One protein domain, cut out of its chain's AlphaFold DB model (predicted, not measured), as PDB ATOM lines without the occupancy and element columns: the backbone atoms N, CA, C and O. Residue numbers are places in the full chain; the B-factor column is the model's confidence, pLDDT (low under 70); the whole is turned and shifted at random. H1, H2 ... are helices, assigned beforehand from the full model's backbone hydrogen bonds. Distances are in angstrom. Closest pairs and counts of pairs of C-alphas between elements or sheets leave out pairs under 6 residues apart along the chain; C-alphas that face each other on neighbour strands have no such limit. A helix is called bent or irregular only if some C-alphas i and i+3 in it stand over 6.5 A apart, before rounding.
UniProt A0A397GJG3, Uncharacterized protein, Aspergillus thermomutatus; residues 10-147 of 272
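This is residues 10 to 147 of the 272 residues of an uncharacterized protein of Aspergillus thermomutatus (UniProt A0A397GJG3). What is the shape? One long helix, H6, runs through the middle, with H3 crossing it on one side and H4 on the other, and H5 packs on H4. H2 lies at one end of the body, and residues 18 to 30 stick out as a free loop. What is it made of? The printed part has 138 residues, with six named helices, H1 to H6 in chain order, and no named strand: its class is all helix. It is compact, with a radius of gyration of the C-alphas of 15.7 A, and spans 47 by 35 by 31 A.

What comes first? H1, residues 10 to 13, is close to but not clearly touching H6, residues 124 to 143; their closest C-alphas, of Phe 13 and Tyr 125, are 6.3 A apart. H2, residues 42 to 55, and H6 are near each other. Which helices touch? H3, residues 58 to 68, touches residues 128 to 133 of H6, about perpendicular at 79 degrees; the closest C-alphas, of Glu 60 and Pro 128, are 4.7 A apart. H4, residues 89 to 106, touches H6 about perpendicular at 85 degrees, with residues 97 to 105 alone; the closest C-alphas, of Ala 101 and Glu 134, are 5.0 A apart. H5, residues 113 to 122, touches H4, closest at the C-alphas of Glu 113 and Ala 95, 5.6 A. How are the backbones? Every O i to N i+4 pair is within hydrogen-bond range in H2, H3, H4 and H5, and 14 of 16 in H6; H1 is too short for one.

Where do the helices begin and end? H1 begins at C-alpha 10, (205.522, 162.905, 204.412), and H6 ends at C-alpha 143, (204.143, 172.795, 173.871). Which are long? H6 measures 29.5 A, H4 25.7 A and H2 20.0 A; H6 is irregular, with C-alphas 125 and 128 7.0 A apart.

Which links are long? H1 to H2, 28 residues, and H3 to H4, 20 residues; the printed part has no cut. Where is confidence low? The pLDDT is under 70 in residues 15 to 55 and 142 to 147.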
ATOM      1  N   ASP A  10     206.319 162.507 203.250       81.00
ATOM      2  CA  ASP A  10     205.522 162.905 204.412       81.00
ATOM      3  C   ASP A  10     206.396 163.285 205.619       81.00
ATOM      4  O   ASP A  10     206.035 164.180 206.376       81.00
ATOM      5  N   GLU A  11     207.581 162.696 205.778       78.88
ATOM      6  CA  GLU A  11     208.546 163.142 206.793       78.88
ATOM      7  C   GLU A  11     209.186 164.484 206.424       78.88
ATOM      8  O   GLU A  11     209.393 165.326 207.300       78.88
ATOM      9  N   MET A  12     209.465 164.710 205.133       78.44
ATOM     10  CA  MET A  12     210.057 165.964 204.653       78.44
ATOM     11  C   MET A  12     209.086 167.150 204.717       78.44
ATOM     12  O   MET A  12     209.506 168.273 205.000       78.44
ATOM     13  N   PHE A  13     207.803 166.921 204.418       82.56
ATOM     14  CA  PHE A  13     206.832 167.999 204.184       82.56
ATOM     15  C   PHE A  13     205.541 167.885 205.007       82.56
ATOM     16  O   PHE A  13     204.772 168.843 205.051       82.56
ATOM     17  N   GLY A  14     205.278 166.740 205.643       72.44
ATOM     18  CA  GLY A  14     204.046 166.457 206.387       72.44
ATOM     19  C   GLY A  14     204.044 166.938 207.839       72.44
ATOM     20  O   GLY A  14     203.027 166.795 208.519       72.44
ATOM     21  N   GLN A  15     205.132 167.546 208.329       66.75
ATOM     22  CA  GLN A  15     205.111 168.220 209.629       66.75
ATOM     23  C   GLN A  15     204.189 169.442 209.561       66.75
ATOM     24  O   GLN A  15     204.319 170.290 208.680       66.75
ATOM     25  N   THR A  16     203.234 169.502 210.487       51.50
ATOM     26  CA  THR A  16     202.155 170.490 210.560       51.50
ATOM     27  C   THR A  16     202.690 171.918 210.401       51.50
ATOM     28  O   THR A  16     203.346 172.425 211.314       51.50
ATOM     29  N   PRO A  17     202.403 172.613 209.286       50.53
ATOM     30  CA  PRO A  17     202.814 173.995 209.155       50.53
ATOM     31  C   PRO A  17     201.887 174.867 210.005       50.53
ATOM     32  O   PRO A  17     200.658 174.757 209.935       50.53
ATOM     33  N   GLY A  18     202.482 175.762 210.800       52.06
ATOM     34  CA  GLY A  18     201.776 176.928 211.326       52.06
ATOM     35  C   GLY A  18     201.042 177.645 210.191       52.06
ATOM     36  O   GLY A  18     201.479 177.582 209.048       52.06
ATOM     37  N   ILE A  19     199.902 178.264 210.504       40.56
ATOM     38  CA  ILE A  19     198.950 178.880 209.563       40.56
ATOM     39  C   ILE A  19     199.691 179.643 208.447       40.56
ATOM     40  O   ILE A  19     200.122 180.776 208.640       40.56
ATOM     41  N   VAL A  20     199.848 179.011 207.281       44.50
ATOM     42  CA  VAL A  20     200.345 179.666 206.069       44.50
ATOM     43  C   VAL A  20     199.132 180.264 205.375       44.50
ATOM     44  O   VAL A  20     198.192 179.551 205.019       44.50
ATOM     45  N   ASP A  21     199.126 181.584 205.228       43.69
ATOM     46  CA  ASP A  21     198.098 182.295 204.480       43.69
ATOM     47  C   ASP A  21     198.291 182.046 202.976       43.69
ATOM     48  O   ASP A  21     199.260 182.498 202.366       43.69
ATOM     49  N   TYR A  22     197.373 181.284 202.379       50.84
ATOM     50  CA  TYR A  22     197.366 180.959 200.950       50.84
ATOM     51  C   TYR A  22     196.528 181.946 200.120       50.84
ATOM     52  O   TYR A  22     196.190 181.640 198.974       50.84
ATOM     53  N   SER A  23     196.182 183.129 200.643       41.50
ATOM     54  CA  SER A  23     195.439 184.158 199.898       41.50
ATOM     55  C   SER A  23     196.276 184.880 198.826       41.50
ATOM     56  O   SER A  23     196.029 186.053 198.534       41.50
ATOM     57  N   TYR A  24     197.283 184.221 198.243       44.53
ATOM     58  CA  TYR A  24     198.141 184.839 197.238       44.53
ATOM     59  C   TYR A  24     197.319 185.135 195.971       44.53
ATOM     60  O   TYR A  24     196.735 184.213 195.387       44.53
ATOM     61  N   PRO A  25     197.226 186.401 195.526       44.09
ATOM     62  CA  PRO A  25     196.567 186.723 194.274       44.09
ATOM     63  C   PRO A  25     197.424 186.165 193.135       44.09
ATOM     64  O   PRO A  25     198.541 186.620 192.896       44.09
ATOM     65  N   PHE A  26     196.921 185.136 192.455       50.69
ATOM     66  CA  PHE A  26     197.565 184.592 191.265       50.69
ATOM     67  C   PHE A  26     197.665 185.695 190.204       50.69
ATOM     68  O   PHE A  26     196.643 186.240 189.783       50.69
ATOM     69  N   GLY A  27     198.899 186.027 189.815       45.50
ATOM     70  CA  GLY A  27     199.194 186.935 188.709       45.50
ATOM     71  C   GLY A  27     198.566 186.453 187.401       45.50
ATOM     72  O   GLY A  27     198.312 185.261 187.222       45.50
ATOM     73  N   ASP A  28     198.275 187.409 186.520       39.88
ATOM     74  CA  ASP A  28     197.522 187.224 185.280       39.88
ATOM     75  C   ASP A  28     197.953 185.996 184.460       39.88
ATOM     76  O   ASP A  28     199.124 185.760 184.167       39.88
ATOM     77  N   ALA A  29     196.951 185.213 184.061       46.38
ATOM     78  CA  ALA A  29     197.065 183.901 183.434       46.38
ATOM     79  C   ALA A  29     197.470 183.937 181.944       46.38
ATOM     80  O   ALA A  29     196.767 183.368 181.107       46.38
ATOM     81  N   SER A  30     198.573 184.592 181.577       40.59
ATOM     82  CA  SER A  30     198.982 184.674 180.161       40.59
ATOM     83  C   SER A  30     200.471 184.503 179.867       40.59
ATOM     84  O   SER A  30     200.865 184.572 178.701       40.59
ATOM     85  N   THR A  31     201.315 184.217 180.858       42.81
ATOM     86  CA  THR A  31     202.728 183.918 180.590       42.81
ATOM     87  C   THR A  31     202.874 182.451 180.185       42.81
ATOM     88  O   THR A  31     202.903 181.561 181.030       42.81
ATOM     89  N   ILE A  32     202.913 182.192 178.875       47.78
ATOM     90  CA  ILE A  32     203.228 180.874 178.308       47.78
ATOM     91  C   ILE A  32     204.643 180.503 178.771       47.78
ATOM     92  O   ILE A  32     205.612 181.154 178.377       47.78
ATOM     93  N   LEU A  33     204.753 179.499 179.644       53.06
ATOM     94  CA  LEU A  33     206.038 179.032 180.160       53.06
ATOM     95  C   LEU A  33     206.734 178.180 179.096       53.06
ATOM     96  O   LEU A  33     206.115 177.260 178.559       53.06
ATOM     97  N   PRO A  34     208.001 178.457 178.771       53.38
ATOM     98  CA  PRO A  34     208.693 177.728 177.725       53.38
ATOM     99  C   PRO A  34     209.239 176.402 178.299       53.38
ATOM    100  O   PRO A  34     209.923 176.397 179.320       53.38
ATOM    101  N   VAL A  35     208.917 175.269 177.660       51.25
ATOM    102  CA  VAL A  35     209.295 173.905 178.097       51.25
ATOM    103  C   VAL A  35     210.471 173.371 177.274       51.25
ATOM    104  O   VAL A  35     210.476 173.575 176.057       51.25
ATOM    105  N   PRO A  36     211.472 172.724 177.907       47.84
ATOM    106  CA  PRO A  36     212.641 172.156 177.229       47.84
ATOM    107  C   PRO A  36     212.288 171.009 176.272       47.84
ATOM    108  O   PRO A  36     211.603 170.066 176.657       47.84
ATOM    109  N   GLU A  37     212.788 171.097 175.042       52.44
ATOM    110  CA  GLU A  37     212.699 170.113 173.958       52.44
ATOM    111  C   GLU A  37     213.998 169.297 173.844       52.44
ATOM    112  O   GLU A  37     215.059 169.713 174.306       52.44
ATOM    113  N   VAL A  38     213.940 168.127 173.199       46.88
ATOM    114  CA  VAL A  38     215.116 167.254 172.978       46.88
ATOM    115  C   VAL A  38     216.084 167.850 171.940       46.88
ATOM    116  O   VAL A  38     217.272 167.542 171.941       46.88
ATOM    117  N   THR A  39     215.572 168.722 171.072       50.81
ATOM    118  CA  THR A  39     216.306 169.483 170.048       50.81
ATOM    119  C   THR A  39     216.846 170.817 170.561       50.81
ATOM    120  O   THR A  39     217.647 171.448 169.868       50.81
ATOM    121  N   ASP A  40     216.430 171.254 171.754       50.41
ATOM    122  CA  ASP A  40     216.915 172.495 172.339       50.41
ATOM    123  C   ASP A  40     218.407 172.386 172.632       50.41
ATOM    124  O   ASP A  40     218.910 171.402 173.188       50.41
ATOM    125  N   THR A  41     219.125 173.465 172.349       66.62
ATOM    126  CA  THR A  41     220.504 173.568 172.810       66.62
ATOM    127  C   THR A  41     220.548 173.552 174.343       66.62
ATOM    128  O   THR A  41     219.604 173.949 175.035       66.62
ATOM    129  N   LEU A  42     221.680 173.136 174.918       45.50
ATOM    130  CA  LEU A  42     221.870 173.088 176.378       45.50
ATOM    131  C   LEU A  42     221.571 174.442 177.066       45.50
ATOM    132  O   LEU A  42     221.180 174.492 178.228       45.50
ATOM    133  N   GLY A  43     221.732 175.554 176.338       45.78
ATOM    134  CA  GLY A  43     221.399 176.899 176.812       45.78
ATOM    135  C   GLY A  43     219.907 177.247 176.750       45.78
ATOM    136  O   GLY A  43     219.432 178.032 177.569       45.78
ATOM    137  N   GLU A  44     219.153 176.682 175.809       56.44
ATOM    138  CA  GLU A  44     217.704 176.888 175.680       56.44
ATOM    139  C   GLU A  44     216.937 176.031 176.676       56.44
ATOM    140  O   GLU A  44     216.046 176.544 177.352       56.44
ATOM    141  N   THR A  45     217.364 174.782 176.869       55.06
ATOM    142  CA  THR A  45     216.843 173.935 177.944       55.06
ATOM    143  C   THR A  45     217.067 174.576 179.311       55.06
ATOM    144  O   THR A  45     216.130 174.664 180.101       55.06
ATOM    145  N   ALA A  46     218.260 175.117 179.577       46.31
ATOM    146  CA  ALA A  46     218.552 175.826 180.822       46.31
ATOM    147  C   ALA A  46     217.657 177.061 181.027       46.31
ATOM    148  O   ALA A  46     217.158 177.257 182.135       46.31
ATOM    149  N   LYS A  47     217.400 177.857 179.974       55.78
ATOM    150  CA  LYS A  47     216.480 179.016 179.999       55.78
ATOM    151  C   LYS A  47     215.024 178.617 180.222       55.78
ATOM    152  O   LYS A  47     214.284 179.308 180.912       55.78
ATOM    153  N   LYS A  48     214.615 177.495 179.641       66.44
ATOM    154  CA  LYS A  48     213.273 176.932 179.774       66.44
ATOM    155  C   LYS A  48     213.049 176.363 181.174       66.44
ATOM    156  O   LYS A  48     212.055 176.689 181.810       66.44
ATOM    157  N   TYR A  49     214.028 175.642 181.720       59.31
ATOM    158  CA  TYR A  49     214.021 175.216 183.120       59.31
ATOM    159  C   TYR A  49     214.061 176.394 184.102       59.31
ATOM    160  O   TYR A  49     213.366 176.338 185.110       59.31
ATOM    161  N   THR A  50     214.804 177.468 183.811       53.59
ATOM    162  CA  THR A  50     214.786 178.682 184.652       53.59
ATOM    163  C   THR A  50     213.463 179.426 184.561       53.59
ATOM    164  O   THR A  50     212.954 179.815 185.598       53.59
ATOM    165  N   ALA A  51     212.838 179.549 183.390       59.75
ATOM    166  CA  ALA A  51     211.505 180.148 183.275       59.75
ATOM    167  C   ALA A  51     210.414 179.299 183.959       59.75
ATOM    168  O   ALA A  51     209.468 179.836 184.533       59.75
ATOM    169  N   LEU A  52     210.557 177.968 183.941       62.09
ATOM    170  CA  LEU A  52     209.697 177.059 184.701       62.09
ATOM    171  C   LEU A  52     209.907 177.229 186.216       62.09
ATOM    172  O   LEU A  52     208.933 177.238 186.965       62.09
ATOM    173  N   ALA A  53     211.161 177.398 186.648       56.03
ATOM    174  CA  ALA A  53     211.537 177.640 188.040       56.03
ATOM    175  C   ALA A  53     211.106 179.033 188.532       56.03
ATOM    176  O   ALA A  53     210.599 179.146 189.636       56.03
ATOM    177  N   GLU A  54     211.208 180.078 187.706       60.81
ATOM    178  CA  GLU A  54     210.724 181.436 188.008       60.81
ATOM    179  C   GLU A  54     209.195 181.492 188.136       60.81
ATOM    180  O   GLU A  54     208.653 182.314 188.875       60.81
ATOM    181  N   ALA A  55     208.483 180.610 187.430       66.44
ATOM    182  CA  ALA A  55     207.035 180.497 187.525       66.44
ATOM    183  C   ALA A  55     206.558 179.593 188.668       66.44
ATOM    184  O   ALA A  55     205.380 179.649 189.041       66.44
ATOM    185  N   MET A  56     207.433 178.746 189.210       79.62
ATOM    186  CA  MET A  56     207.164 177.938 190.393       79.62
ATOM    187  C   MET A  56     207.545 178.709 191.658       79.62
ATOM    188  O   MET A  56     208.542 179.418 191.715       79.62
ATOM    189  N   GLY A  57     206.736 178.581 192.707       85.12
ATOM    190  CA  GLY A  57     207.165 179.039 194.027       85.12
ATOM    191  C   GLY A  57     208.350 178.195 194.530       85.12
ATOM    192  O   GLY A  57     208.447 177.022 194.168       85.12
ATOM    193  N   PRO A  58     209.202 178.712 195.433       84.44
ATOM    194  CA  PRO A  58     210.345 177.955 195.961       84.44
ATOM    195  C   PRO A  58     209.921 176.627 196.618       84.44
ATOM    196  O   PRO A  58     210.590 175.607 196.473       84.44
ATOM    197  N   THR A  59     208.759 176.606 197.282       86.19
ATOM    198  CA  THR A  59     208.177 175.388 197.868       86.19
ATOM    199  C   THR A  59     207.710 174.387 196.809       86.19
ATOM    200  O   THR A  59     207.839 173.181 197.006       86.19
ATOM    201  N   GLU A  60     207.168 174.871 195.689       89.81
ATOM    202  CA  GLU A  60     206.700 174.033 194.578       89.81
ATOM    203  C   GLU A  60     207.886 173.341 193.897       89.81
ATOM    204  O   GLU A  60     207.855 172.130 193.688       89.81
ATOM    205  N   GLU A  61     208.956 174.093 193.625       85.69
ATOM    206  CA  GLU A  61     210.177 173.566 193.013       85.69
ATOM    207  C   GLU A  61     210.850 172.517 193.910       85.69
ATOM    208  O   GLU A  61     211.227 171.444 193.436       85.69
ATOM    209  N   MET A  62     210.967 172.798 195.213       88.06
ATOM    210  CA  MET A  62     211.583 171.878 196.174       88.06
ATOM    211  C   MET A  62     210.816 170.554 196.272       88.06
ATOM    212  O   MET A  62     211.425 169.486 196.190       88.06
ATOM    213  N   GLN A  63     209.484 170.610 196.397       91.00
ATOM    214  CA  GLN A  63     208.655 169.402 196.441       91.00
ATOM    215  C   GLN A  63     208.691 168.635 195.116       91.00
ATOM    216  O   GLN A  63     208.760 167.407 195.125       91.00
ATOM    217  N   TYR A  64     208.673 169.340 193.981       90.75
ATOM    218  CA  TYR A  64     208.741 168.714 192.664       90.75
ATOM    219  C   TYR A  64     210.065 167.980 192.440       90.75
ATOM    220  O   TYR A  64     210.047 166.844 191.969       90.75
ATOM    221  N   LYS A  65     211.203 168.585 192.814       88.19
ATOM    222  CA  LYS A  65     212.518 167.927 192.747       88.19
ATOM    223  C   LYS A  65     212.565 166.691 193.635       88.19
ATOM    224  O   LYS A  65     212.883 165.623 193.135       88.19
ATOM    225  N   ALA A  66     212.144 166.807 194.897       89.44
ATOM    226  CA  ALA A  66     212.116 165.670 195.816       89.44
ATOM    227  C   ALA A  66     211.265 164.506 195.274       89.44
ATOM    228  O   ALA A  66     211.708 163.359 195.280       89.44
ATOM    229  N   TRP A  67     210.069 164.794 194.752       93.06
ATOM    230  CA  TRP A  67     209.217 163.785 194.113       93.06
ATOM    231  C   TRP A  67     209.880 163.167 192.874       93.06
ATOM    232  O   TRP A  67     209.884 161.947 192.720       93.06
ATOM    233  N   ARG A  68     210.490 163.990 192.013       89.44
ATOM    234  CA  ARG A  68     211.188 163.534 190.803       89.44
ATOM    235  C   ARG A  68     212.406 162.663 191.121       89.44
ATOM    236  O   ARG A  68     212.673 161.719 190.383       89.44
ATOM    237  N   ASP A  69     213.094 162.953 192.221       86.81
ATOM    238  CA  ASP A  69     214.236 162.188 192.731       86.81
ATOM    239  C   ASP A  69     213.805 160.883 193.433       86.81
ATOM    240  O   ASP A  69     214.648 160.112 193.893       86.81
ATOM    241  N   GLY A  70     212.496 160.601 193.488       88.31
ATOM    242  CA  GLY A  70     211.938 159.342 193.976       88.31
ATOM    243  C   GLY A  70     211.452 159.368 195.425       88.31
ATOM    244  O   GLY A  70     211.274 158.299 196.012       88.31
ATOM    245  N   ALA A  71     211.222 160.544 196.021       88.44
ATOM    246  CA  ALA A  71     210.618 160.627 197.350       88.44
ATOM    247  C   ALA A  71     209.230 159.961 197.358       88.44
ATOM    248  O   ALA A  71     208.324 160.347 196.614       88.44
ATOM    249  N   ALA A  72     209.064 158.956 198.217       85.31
ATOM    250  CA  ALA A  72     207.831 158.185 198.308       85.31
ATOM    251  C   ALA A  72     206.734 158.988 199.022       85.31
ATOM    252  O   ALA A  72     206.950 159.505 200.117       85.31
ATOM    253  N   ILE A  73     205.549 159.052 198.417       88.62
ATOM    254  CA  ILE A  73     204.356 159.692 198.986       88.62
ATOM    255  C   ILE A  73     203.439 158.590 199.519       88.62
ATOM    256  O   ILE A  73     203.124 157.658 198.771       88.62
ATOM    257  N   ALA A  74     202.975 158.679 200.774       88.69
ATOM    258  CA  ALA A  74     202.040 157.686 201.296       88.69
ATOM    259  C   ALA A  74     200.745 157.691 200.483       88.69
ATOM    260  O   ALA A  74     200.087 158.726 200.346       88.69
ATOM    261  N   GLN A  75     200.351 156.524 199.981       88.69
ATOM    262  CA  GLN A  75     199.144 156.386 199.176       88.69
ATOM    263  C   GLN A  75     197.897 156.439 200.074       88.69
ATOM    264  O   GLN A  75     197.806 155.668 201.031       88.69
ATOM    265  N   PRO A  76     196.944 157.350 199.816       89.69
ATOM    266  CA  PRO A  76     195.621 157.300 200.424       89.69
ATOM    267  C   PRO A  76     194.847 156.051 199.994       89.69
ATOM    268  O   PRO A  76     195.069 155.517 198.908       89.69
ATOM    269  N   ASP A  77     193.874 155.653 200.808       92.69
ATOM    270  CA  ASP A  77     192.835 154.728 200.371       92.69
ATOM    271  C   ASP A  77     191.853 155.462 199.443       92.69
ATOM    272  O   ASP A  77     190.962 156.186 199.886       92.69
ATOM    273  N   TRP A  78     192.056 155.320 198.134       90.50
ATOM    274  CA  TRP A  78     191.297 156.041 197.108       90.50
ATOM    275  C   TRP A  78     189.815 155.655 197.029       90.50
ATOM    276  O   TRP A  78     189.038 156.392 196.420       90.50
ATOM    277  N   GLU A  79     189.405 154.530 197.622       90.69
ATOM    278  CA  GLU A  79     187.994 154.136 197.641       90.69
ATOM    279  C   GLU A  79     187.195 154.998 198.621       90.69
ATOM    280  O   GLU A  79     186.093 155.451 198.290       90.69
ATOM    281  N   THR A  80     187.785 155.283 199.785       92.06
ATOM    282  CA  THR A  80     187.174 156.061 200.871       92.06
ATOM    283  C   THR A  80     187.519 157.552 200.822       92.06
ATOM    284  O   THR A  80     186.770 158.378 201.349       92.06
ATOM    285  N   ALA A  81     188.610 157.925 200.151       91.88
ATOM    286  CA  ALA A  81     189.116 159.293 200.040       91.88
ATOM    287  C   ALA A  81     188.317 160.176 199.060       91.88
ATOM    288  O   ALA A  81     188.865 160.676 198.077       91.88
ATOM    289  N   ARG A  82     187.027 160.406 199.332       93.62
ATOM    290  CA  ARG A  82     186.125 161.204 198.482       93.62
ATOM    291  C   ARG A  82     185.576 162.427 199.206       93.62
ATOM    292  O   ARG A  82     185.369 162.416 200.420       93.62
ATOM    293  N   LYS A  83     185.328 163.498 198.452       93.06
ATOM    294  CA  LYS A  83     184.665 164.712 198.940       93.06
ATOM    295  C   LYS A  83     183.911 165.417 197.822       93.06
ATOM    296  O   LYS A  83     184.396 165.466 196.696       93.06
ATOM    297  N   ASP A  84     182.781 166.027 198.165       91.81
ATOM    298  CA  ASP A  84     181.926 166.721 197.204       91.81
ATOM    299  C   ASP A  84     182.673 167.809 196.420       91.81
ATOM    300  O   ASP A  84     183.403 168.645 196.971       91.81
ATOM    301  N   VAL A  85     182.454 167.811 195.105       87.19
ATOM    302  CA  VAL A  85     183.031 168.794 194.190       87.19
ATOM    303  C   VAL A  85     182.172 170.062 194.192       87.19
ATOM    304  O   VAL A  85     180.953 169.979 194.028       87.19
ATOM    305  N   PRO A  86     182.769 171.261 194.323       87.00
ATOM    306  CA  PRO A  86     182.015 172.503 194.227       87.00
ATOM    307  C   PRO A  86     181.308 172.637 192.870       87.00
ATOM    308  O   PRO A  86     181.918 172.442 191.819       87.00
ATOM    309  N   THR A  87     180.048 173.073 192.880       89.50
ATOM    310  CA  THR A  87     179.179 173.188 191.688       89.50
ATOM    311  C   THR A  87     179.588 174.279 190.690       89.50
ATOM    312  O   THR A  87     179.032 174.372 189.598       89.50
ATOM    313  N   GLY A  88     180.562 175.130 191.021       92.50
ATOM    314  CA  GLY A  88     180.993 176.217 190.143       92.50
ATOM    315  C   GLY A  88     181.840 175.737 188.958       92.50
ATOM    316  O   GLY A  88     182.878 175.108 189.155       92.50
ATOM    317  N   ASN A  89     181.498 176.156 187.732       89.62
ATOM    318  CA  ASN A  89     182.227 175.805 186.496       89.62
ATOM    319  C   ASN A  89     183.751 176.012 186.588       89.62
ATOM    320  O   ASN A  89     184.530 175.177 186.130       89.62
ATOM    321  N   LYS A  90     184.198 177.114 187.209       88.06
ATOM    322  CA  LYS A  90     185.632 177.403 187.399       88.06
ATOM    323  C   LYS A  90     186.301 176.437 188.383       88.06
ATOM    324  O   LYS A  90     187.449 176.056 188.169       88.06
ATOM    325  N   ALA A  91     185.600 176.059 189.451       86.81
ATOM    326  CA  ALA A  91     186.108 175.121 190.446       86.81
ATOM    327  C   ALA A  91     186.218 173.711 189.854       86.81
ATOM    328  O   ALA A  91     187.260 173.078 189.991       86.81
ATOM    329  N   LEU A  92     185.205 173.285 189.098       90.69
ATOM    330  CA  LEU A  92     185.196 172.007 188.391       90.69
ATOM    331  C   LEU A  92     186.308 171.932 187.333       90.69
ATOM    332  O   LEU A  92     187.050 170.953 187.281       90.69
ATOM    333  N   ALA A  93     186.507 172.989 186.537       90.69
ATOM    334  CA  ALA A  93     187.613 173.049 185.579       90.69
ATOM    335  C   ALA A  93     188.991 172.946 186.261       90.69
ATOM    336  O   ALA A  93     189.897 172.309 185.726       90.69
ATOM    337  N   ARG A  94     189.154 173.547 187.448       89.62
ATOM    338  CA  ARG A  94     190.382 173.435 188.249       89.62
ATOM    339  C   ARG A  94     190.566 172.026 188.814       89.62
ATOM    340  O   ARG A  94     191.668 171.493 188.735       89.62
ATOM    341  N   ALA A  95     189.505 171.413 189.338       92.25
ATOM    342  CA  ALA A  95     189.542 170.039 189.836       92.25
ATOM    343  C   ALA A  95     189.957 169.057 188.728       92.25
ATOM    344  O   ALA A  95     190.822 168.218 188.955       92.25
ATOM    345  N   LYS A  96     189.451 169.243 187.502       93.75
ATOM    346  CA  LYS A  96     189.853 168.454 186.326       93.75
ATOM    347  C   LYS A  96     191.339 168.569 185.990       93.75
ATOM    348  O   LYS A  96     191.976 167.555 185.736       93.75
ATOM    349  N   ARG A  97     191.915 169.775 186.003       91.56
ATOM    350  CA  ARG A  97     193.361 169.949 185.746       91.56
ATOM    351  C   ARG A  97     194.205 169.276 186.823       91.56
ATOM    352  O   ARG A  97     195.141 168.546 186.515       91.56
ATOM    353  N   ARG A  98     193.822 169.469 188.084       94.19
ATOM    354  CA  ARG A  98     194.508 168.862 189.228       94.19
ATOM    355  C   ARG A  98     194.372 167.348 189.262       94.19
ATOM    356  O   ARG A  98     195.325 166.688 189.651       94.19
ATOM    357  N   LYS A  99     193.247 166.796 188.804       95.44
ATOM    358  CA  LYS A  99     193.081 165.352 188.608       95.44
ATOM    359  C   LYS A  99     194.197 164.804 187.723       95.44
ATOM    360  O   LYS A  99     194.848 163.850 188.122       95.44
ATOM    361  N   VAL A 100     194.457 165.427 186.571       93.62
ATOM    362  CA  VAL A 100     195.527 164.987 185.655       93.62
ATOM    363  C   VAL A 100     196.896 165.028 186.343       93.62
ATOM    364  O   VAL A 100     197.683 164.094 186.214       93.62
ATOM    365  N   ALA A 101     197.169 166.074 187.126       93.94
ATOM    366  CA  ALA A 101     198.410 166.170 187.891       93.94
ATOM    367  C   ALA A 101     198.534 165.072 188.966       93.94
ATOM    368  O   ALA A 101     199.578 164.438 189.078       93.94
ATOM    369  N   ILE A 102     197.469 164.808 189.728       95.06
ATOM    370  CA  ILE A 102     197.443 163.781 190.783       95.06
ATOM    371  C   ILE A 102     197.573 162.380 190.183       95.06
ATOM    372  O   ILE A 102     198.356 161.577 190.685       95.06
ATOM    373  N   ASN A 103     196.877 162.115 189.078       94.69
ATOM    374  CA  ASN A 103     197.014 160.891 188.294       94.69
ATOM    375  C   ASN A 103     198.485 160.610 187.953       94.69
ATOM    376  O   ASN A 103     198.989 159.516 188.198       94.69
ATOM    377  N   ARG A 104     199.220 161.635 187.506       92.50
ATOM    378  CA  ARG A 104     200.654 161.522 187.219       92.50
ATOM    379  C   ARG A 104     201.509 161.312 188.471       92.50
ATOM    380  O   ARG A 104     202.430 160.504 188.433       92.50
ATOM    381  N   ILE A 105     201.212 162.005 189.574       93.56
ATOM    382  CA  ILE A 105     201.957 161.871 190.841       93.56
ATOM    383  C   ILE A 105     201.870 160.442 191.383       93.56
ATOM    384  O   ILE A 105     202.882 159.880 191.797       93.56
ATOM    385  N   PHE A 106     200.672 159.855 191.359       93.56
ATOM    386  CA  PHE A 106     200.411 158.520 191.903       93.56
ATOM    387  C   PHE A 106     200.462 157.404 190.853       93.56
ATOM    388  O   PHE A 106     200.221 156.251 191.198       93.56
ATOM    389  N   SER A 107     200.799 157.724 189.598       92.38
ATOM    390  CA  SER A 107     200.824 156.778 188.470       92.38
ATOM    391  C   SER A 107     199.510 155.994 188.308       92.38
ATOM    392  O   SER A 107     199.514 154.771 188.181       92.38
ATOM    393  N   ARG A 108     198.375 156.699 188.346       92.25
ATOM    394  CA  ARG A 108     197.016 156.148 188.202       92.25
ATOM    395  C   ARG A 108     196.204 156.971 187.217       92.25
ATOM    396  O   ARG A 108     196.420 158.169 187.131       92.25
ATOM    397  N   ASP A 109     195.199 156.373 186.584       91.88
ATOM    398  CA  ASP A 109     194.305 157.085 185.654       91.88
ATOM    399  C   ASP A 109     192.835 157.138 186.100       91.88
ATOM    400  O   ASP A 109     192.028 157.889 185.543       91.88
ATOM    401  N   ASP A 110     192.487 156.400 187.150       92.62
ATOM    402  CA  ASP A 110     191.116 156.130 187.583       92.62
ATOM    403  C   ASP A 110     190.557 157.120 188.617       92.62
ATOM    404  O   ASP A 110     189.396 157.016 189.012       92.62
ATOM    405  N   LEU A 111     191.341 158.114 189.046       93.69
ATOM    406  CA  LEU A 111     190.893 159.047 190.078       93.69
ATOM    407  C   LEU A 111     189.796 159.990 189.558       93.69
ATOM    408  O   LEU A 111     189.805 160.451 188.408       93.69
ATOM    409  N   THR A 112     188.839 160.301 190.429       95.06
ATOM    410  CA  THR A 112     187.721 161.220 190.167       95.06
ATOM    411  C   THR A 112     188.025 162.625 190.691       95.06
ATOM    412  O   THR A 112     188.973 162.827 191.454       95.06
ATOM    413  N   GLU A 113     187.229 163.631 190.305       94.50
ATOM    414  CA  GLU A 113     187.383 164.981 190.865       94.50
ATOM    415  C   GLU A 113     187.116 165.033 192.384       94.50
ATOM    416  O   GLU A 113     187.669 165.894 193.069       94.50
ATOM    417  N   GLU A 114     186.335 164.099 192.930       95.25
ATOM    418  CA  GLU A 114     186.068 163.984 194.372       95.25
ATOM    419  C   GLU A 114     187.339 163.650 195.167       95.25
ATOM    420  O   GLU A 114     187.585 164.231 196.229       95.25
ATOM    421  N   ASN A 115     188.192 162.780 194.617       95.00
ATOM    422  CA  ASN A 115     189.471 162.402 195.226       95.00
ATOM    423  C   ASN A 115     190.428 163.599 195.302       95.00
ATOM    424  O   ASN A 115     191.133 163.798 196.294       95.00
ATOM    425  N   VAL A 116     190.409 164.454 194.273       93.94
ATOM    426  CA  VAL A 116     191.180 165.708 194.243       93.94
ATOM    427  C   VAL A 116     190.751 166.636 195.376       93.94
ATOM    428  O   VAL A 116     191.593 167.247 196.042       93.94
ATOM    429  N   MET A 117     189.440 166.752 195.595       94.25
ATOM    430  CA  MET A 117     188.888 167.622 196.629       94.25
ATOM    431  C   MET A 117     189.204 167.113 198.030       94.25
ATOM    432  O   MET A 117     189.581 167.918 198.887       94.25
ATOM    433  N   TRP A 118     189.117 165.798 198.251       95.44
ATOM    434  CA  TRP A 118     189.536 165.181 199.506       95.44
ATOM    435  C   TRP A 118     191.003 165.501 199.805       95.44
ATOM    436  O   TRP A 118     191.304 166.066 200.861       95.44
ATOM    437  N   LEU A 119     191.889 165.274 198.827       93.50
ATOM    438  CA  LEU A 119     193.332 165.481 198.966       93.50
ATOM    439  C   LEU A 119     193.680 166.936 199.304       93.50
ATOM    440  O   LEU A 119     194.512 167.196 200.169       93.50
ATOM    441  N   HIS A 120     192.990 167.894 198.685       91.38
ATOM    442  CA  HIS A 120     193.190 169.315 198.964       91.38
ATOM    443  C   HIS A 120     192.747 169.724 200.376       91.38
ATOM    444  O   HIS A 120     193.232 170.721 200.917       91.38
ATOM    445  N   THR A 121     191.789 169.007 200.966       91.38
ATOM    446  CA  THR A 121     191.296 169.327 202.310       91.38
ATOM    447  C   THR A 121     192.064 168.612 203.407       91.38
ATOM    448  O   THR A 121     192.381 169.255 204.407       91.38
ATOM    449  N   GLU A 122     192.407 167.344 203.187       93.25
ATOM    450  CA  GLU A 122     193.043 166.486 204.187       93.25
ATOM    451  C   GLU A 122     194.572 166.601 204.154       93.25
ATOM    452  O   GLU A 122     195.223 166.699 205.190       93.25
ATOM    453  N   ARG A 123     195.168 166.683 202.958       91.31
ATOM    454  CA  ARG A 123     196.626 166.682 202.766       91.31
ATOM    455  C   ARG A 123     197.126 168.002 202.201       91.31
ATOM    456  O   ARG A 123     197.726 168.065 201.134       91.31
ATOM    457  N   LYS A 124     196.909 169.093 202.936       91.12
ATOM    458  CA  LYS A 124     197.259 170.452 202.472       91.12
ATOM    459  C   LYS A 124     198.736 170.624 202.091       91.12
ATOM    460  O   LYS A 124     199.048 171.412 201.205       91.12
ATOM    461  N   TYR A 125     199.633 169.871 202.724       90.25
ATOM    462  CA  TYR A 125     201.073 169.933 202.470       90.25
ATOM    463  C   TYR A 125     201.479 169.487 201.055       90.25
ATOM    464  O   TYR A 125     202.529 169.915 200.581       90.25
ATOM    465  N   ILE A 126     200.655 168.682 200.366       91.88
ATOM    466  CA  ILE A 126     200.928 168.185 199.005       91.88
ATOM    467  C   ILE A 126     200.435 169.144 197.906       91.88
ATOM    468  O   ILE A 126     200.720 168.956 196.724       91.88
ATOM    469  N   ILE A 127     199.684 170.190 198.271       92.81
ATOM    470  CA  ILE A 127     199.135 171.168 197.320       92.81
ATOM    471  C   ILE A 127     200.231 171.842 196.469       92.81
ATOM    472  O   ILE A 127     200.005 171.985 195.261       92.81
ATOM    473  N   PRO A 128     201.397 172.243 197.022       93.44
ATOM    474  CA  PRO A 128     202.475 172.818 196.220       93.44
ATOM    475  C   PRO A 128     202.993 171.840 195.158       93.44
ATOM    476  O   PRO A 128     203.126 172.235 194.003       93.44
ATOM    477  N   LEU A 129     203.180 170.558 195.493       93.31
ATOM    478  CA  LEU A 129     203.558 169.525 194.524       93.31
ATOM    479  C   LEU A 129     202.520 169.372 193.407       93.31
ATOM    480  O   LEU A 129     202.879 169.376 192.231       93.31
ATOM    481  N   ILE A 130     201.231 169.274 193.754       93.88
ATOM    482  CA  ILE A 130     200.153 169.174 192.753       93.88
ATOM    483  C   ILE A 130     200.192 170.379 191.816       93.88
ATOM    484  O   ILE A 130     200.044 170.226 190.607       93.88
ATOM    485  N   THR A 131     200.412 171.572 192.370       93.06
ATOM    486  CA  THR A 131     200.476 172.817 191.598       93.06
ATOM    487  C   THR A 131     201.699 172.834 190.678       93.06
ATOM    488  O   THR A 131     201.577 173.224 189.517       93.06
ATOM    489  N   ALA A 132     202.851 172.346 191.144       91.12
ATOM    490  CA  ALA A 132     204.049 172.192 190.323       91.12
ATOM    491  C   ALA A 132     203.809 171.236 189.142       91.12
ATOM    492  O   ALA A 132     204.065 171.589 187.991       91.12
ATOM    493  N   VAL A 133     203.252 170.049 189.402       90.94
ATOM    494  CA  VAL A 133     202.970 169.053 188.356       90.94
ATOM    495  C   VAL A 133     201.881 169.542 187.396       90.94
ATOM    496  O   VAL A 133     202.000 169.332 186.192       90.94
ATOM    497  N   GLU A 134     200.858 170.254 187.883       92.50
ATOM    498  CA  GLU A 134     199.846 170.907 187.037       92.50
ATOM    499  C   GLU A 134     200.496 171.899 186.060       92.50
ATOM    500  O   GLU A 134     200.160 171.890 184.874       92.50
ATOM    501  N   LYS A 135     201.458 172.712 186.523       87.56
ATOM    502  CA  LYS A 135     202.215 173.636 185.663       87.56
ATOM    503  C   LYS A 135     203.036 172.889 184.615       87.56
ATOM    504  O   LYS A 135     202.992 173.280 183.453       87.56
ATOM    505  N   VAL A 136     203.716 171.801 184.988       85.81
ATOM    506  CA  VAL A 136     204.481 170.959 184.045       85.81
ATOM    507  C   VAL A 136     203.565 170.365 182.977       85.81
ATOM    508  O   VAL A 136     203.833 170.529 181.794       85.81
ATOM    509  N   VAL A 137     202.454 169.741 183.377       85.31
ATOM    510  CA  VAL A 137     201.482 169.138 182.450       85.31
ATOM    511  C   VAL A 137     200.859 170.192 181.535       85.31
ATOM    512  O   VAL A 137     200.697 169.953 180.341       85.31
ATOM    513  N   SER A 138     200.502 171.363 182.070       82.00
ATOM    514  CA  SER A 138     199.968 172.454 181.250       82.00
ATOM    515  C   SER A 138     200.999 172.918 180.233       82.00
ATOM    516  O   SER A 138     200.654 173.106 179.074       82.00
ATOM    517  N   ALA A 139     202.253 173.070 180.651       75.69
ATOM    518  CA  ALA A 139     203.316 173.541 179.786       75.69
ATOM    519  C   ALA A 139     203.676 172.494 178.710       75.69
ATOM    520  O   ALA A 139     203.867 172.857 177.554       75.69
ATOM    521  N   GLU A 140     203.674 171.197 179.040       73.56
ATOM    522  CA  GLU A 140     203.793 170.101 178.064       73.56
ATOM    523  C   GLU A 140     202.634 170.117 177.059       73.56
ATOM    524  O   GLU A 140     202.848 170.022 175.852       73.56
ATOM    525  N   ARG A 141     201.396 170.288 177.538       70.25
ATOM    526  CA  ARG A 141     200.219 170.380 176.666       70.25
ATOM    527  C   ARG A 141     200.295 171.598 175.752       70.25
ATOM    528  O   ARG A 141     199.952 171.492 174.579       70.25
ATOM    529  N   ASP A 142     200.716 172.741 176.280       67.81
ATOM    530  CA  ASP A 142     200.846 173.978 175.517       67.81
ATOM    531  C   ASP A 142     202.000 173.885 174.500       67.81
ATOM    532  O   ASP A 142     201.881 174.439 173.405       67.81
ATOM    533  N   LEU A 143     203.059 173.119 174.805       59.19
ATOM    534  CA  LEU A 143     204.143 172.795 173.871       59.19
ATOM    535  C   LEU A 143     203.648 171.918 172.712       59.19
ATOM    536  O   LEU A 143     203.885 172.253 171.556       59.19
ATOM    537  N   VAL A 144     202.870 170.874 173.008       56.41
ATOM    538  CA  VAL A 144     202.201 170.017 172.005       56.41
ATOM    539  C   VAL A 144     200.992 170.732 171.361       56.41
ATOM    540  O   VAL A 144     200.265 170.178 170.543       56.41
ATOM    541  N   GLY A 145     200.738 171.998 171.717       57.81
ATOM    542  CA  GLY A 145     199.653 172.810 171.165       57.81
ATOM    543  C   GLY A 145     198.246 172.339 171.544       57.81
ATOM    544  O   GLY A 145     197.271 172.861 171.006       57.81
ATOM    545  N   GLY A 146     198.114 171.365 172.452       58.06
ATOM    546  CA  GLY A 146     196.844 170.738 172.829       58.06
ATOM    547  C   GLY A 146     196.089 170.091 171.662       58.06
ATOM    548  O   GLY A 146     194.928 169.725 171.832       58.06
ATOM    549  N   GLN A 147     196.726 169.970 170.496       54.38
ATOM    550  CA  GLN A 147     196.149 169.457 169.264       54.38
ATOM    551  C   GLN A 147     196.912 168.190 168.892       54.38
ATOM    552  O   GLN A 147     197.919 168.233 168.200       54.38
TER     553      GLN A 147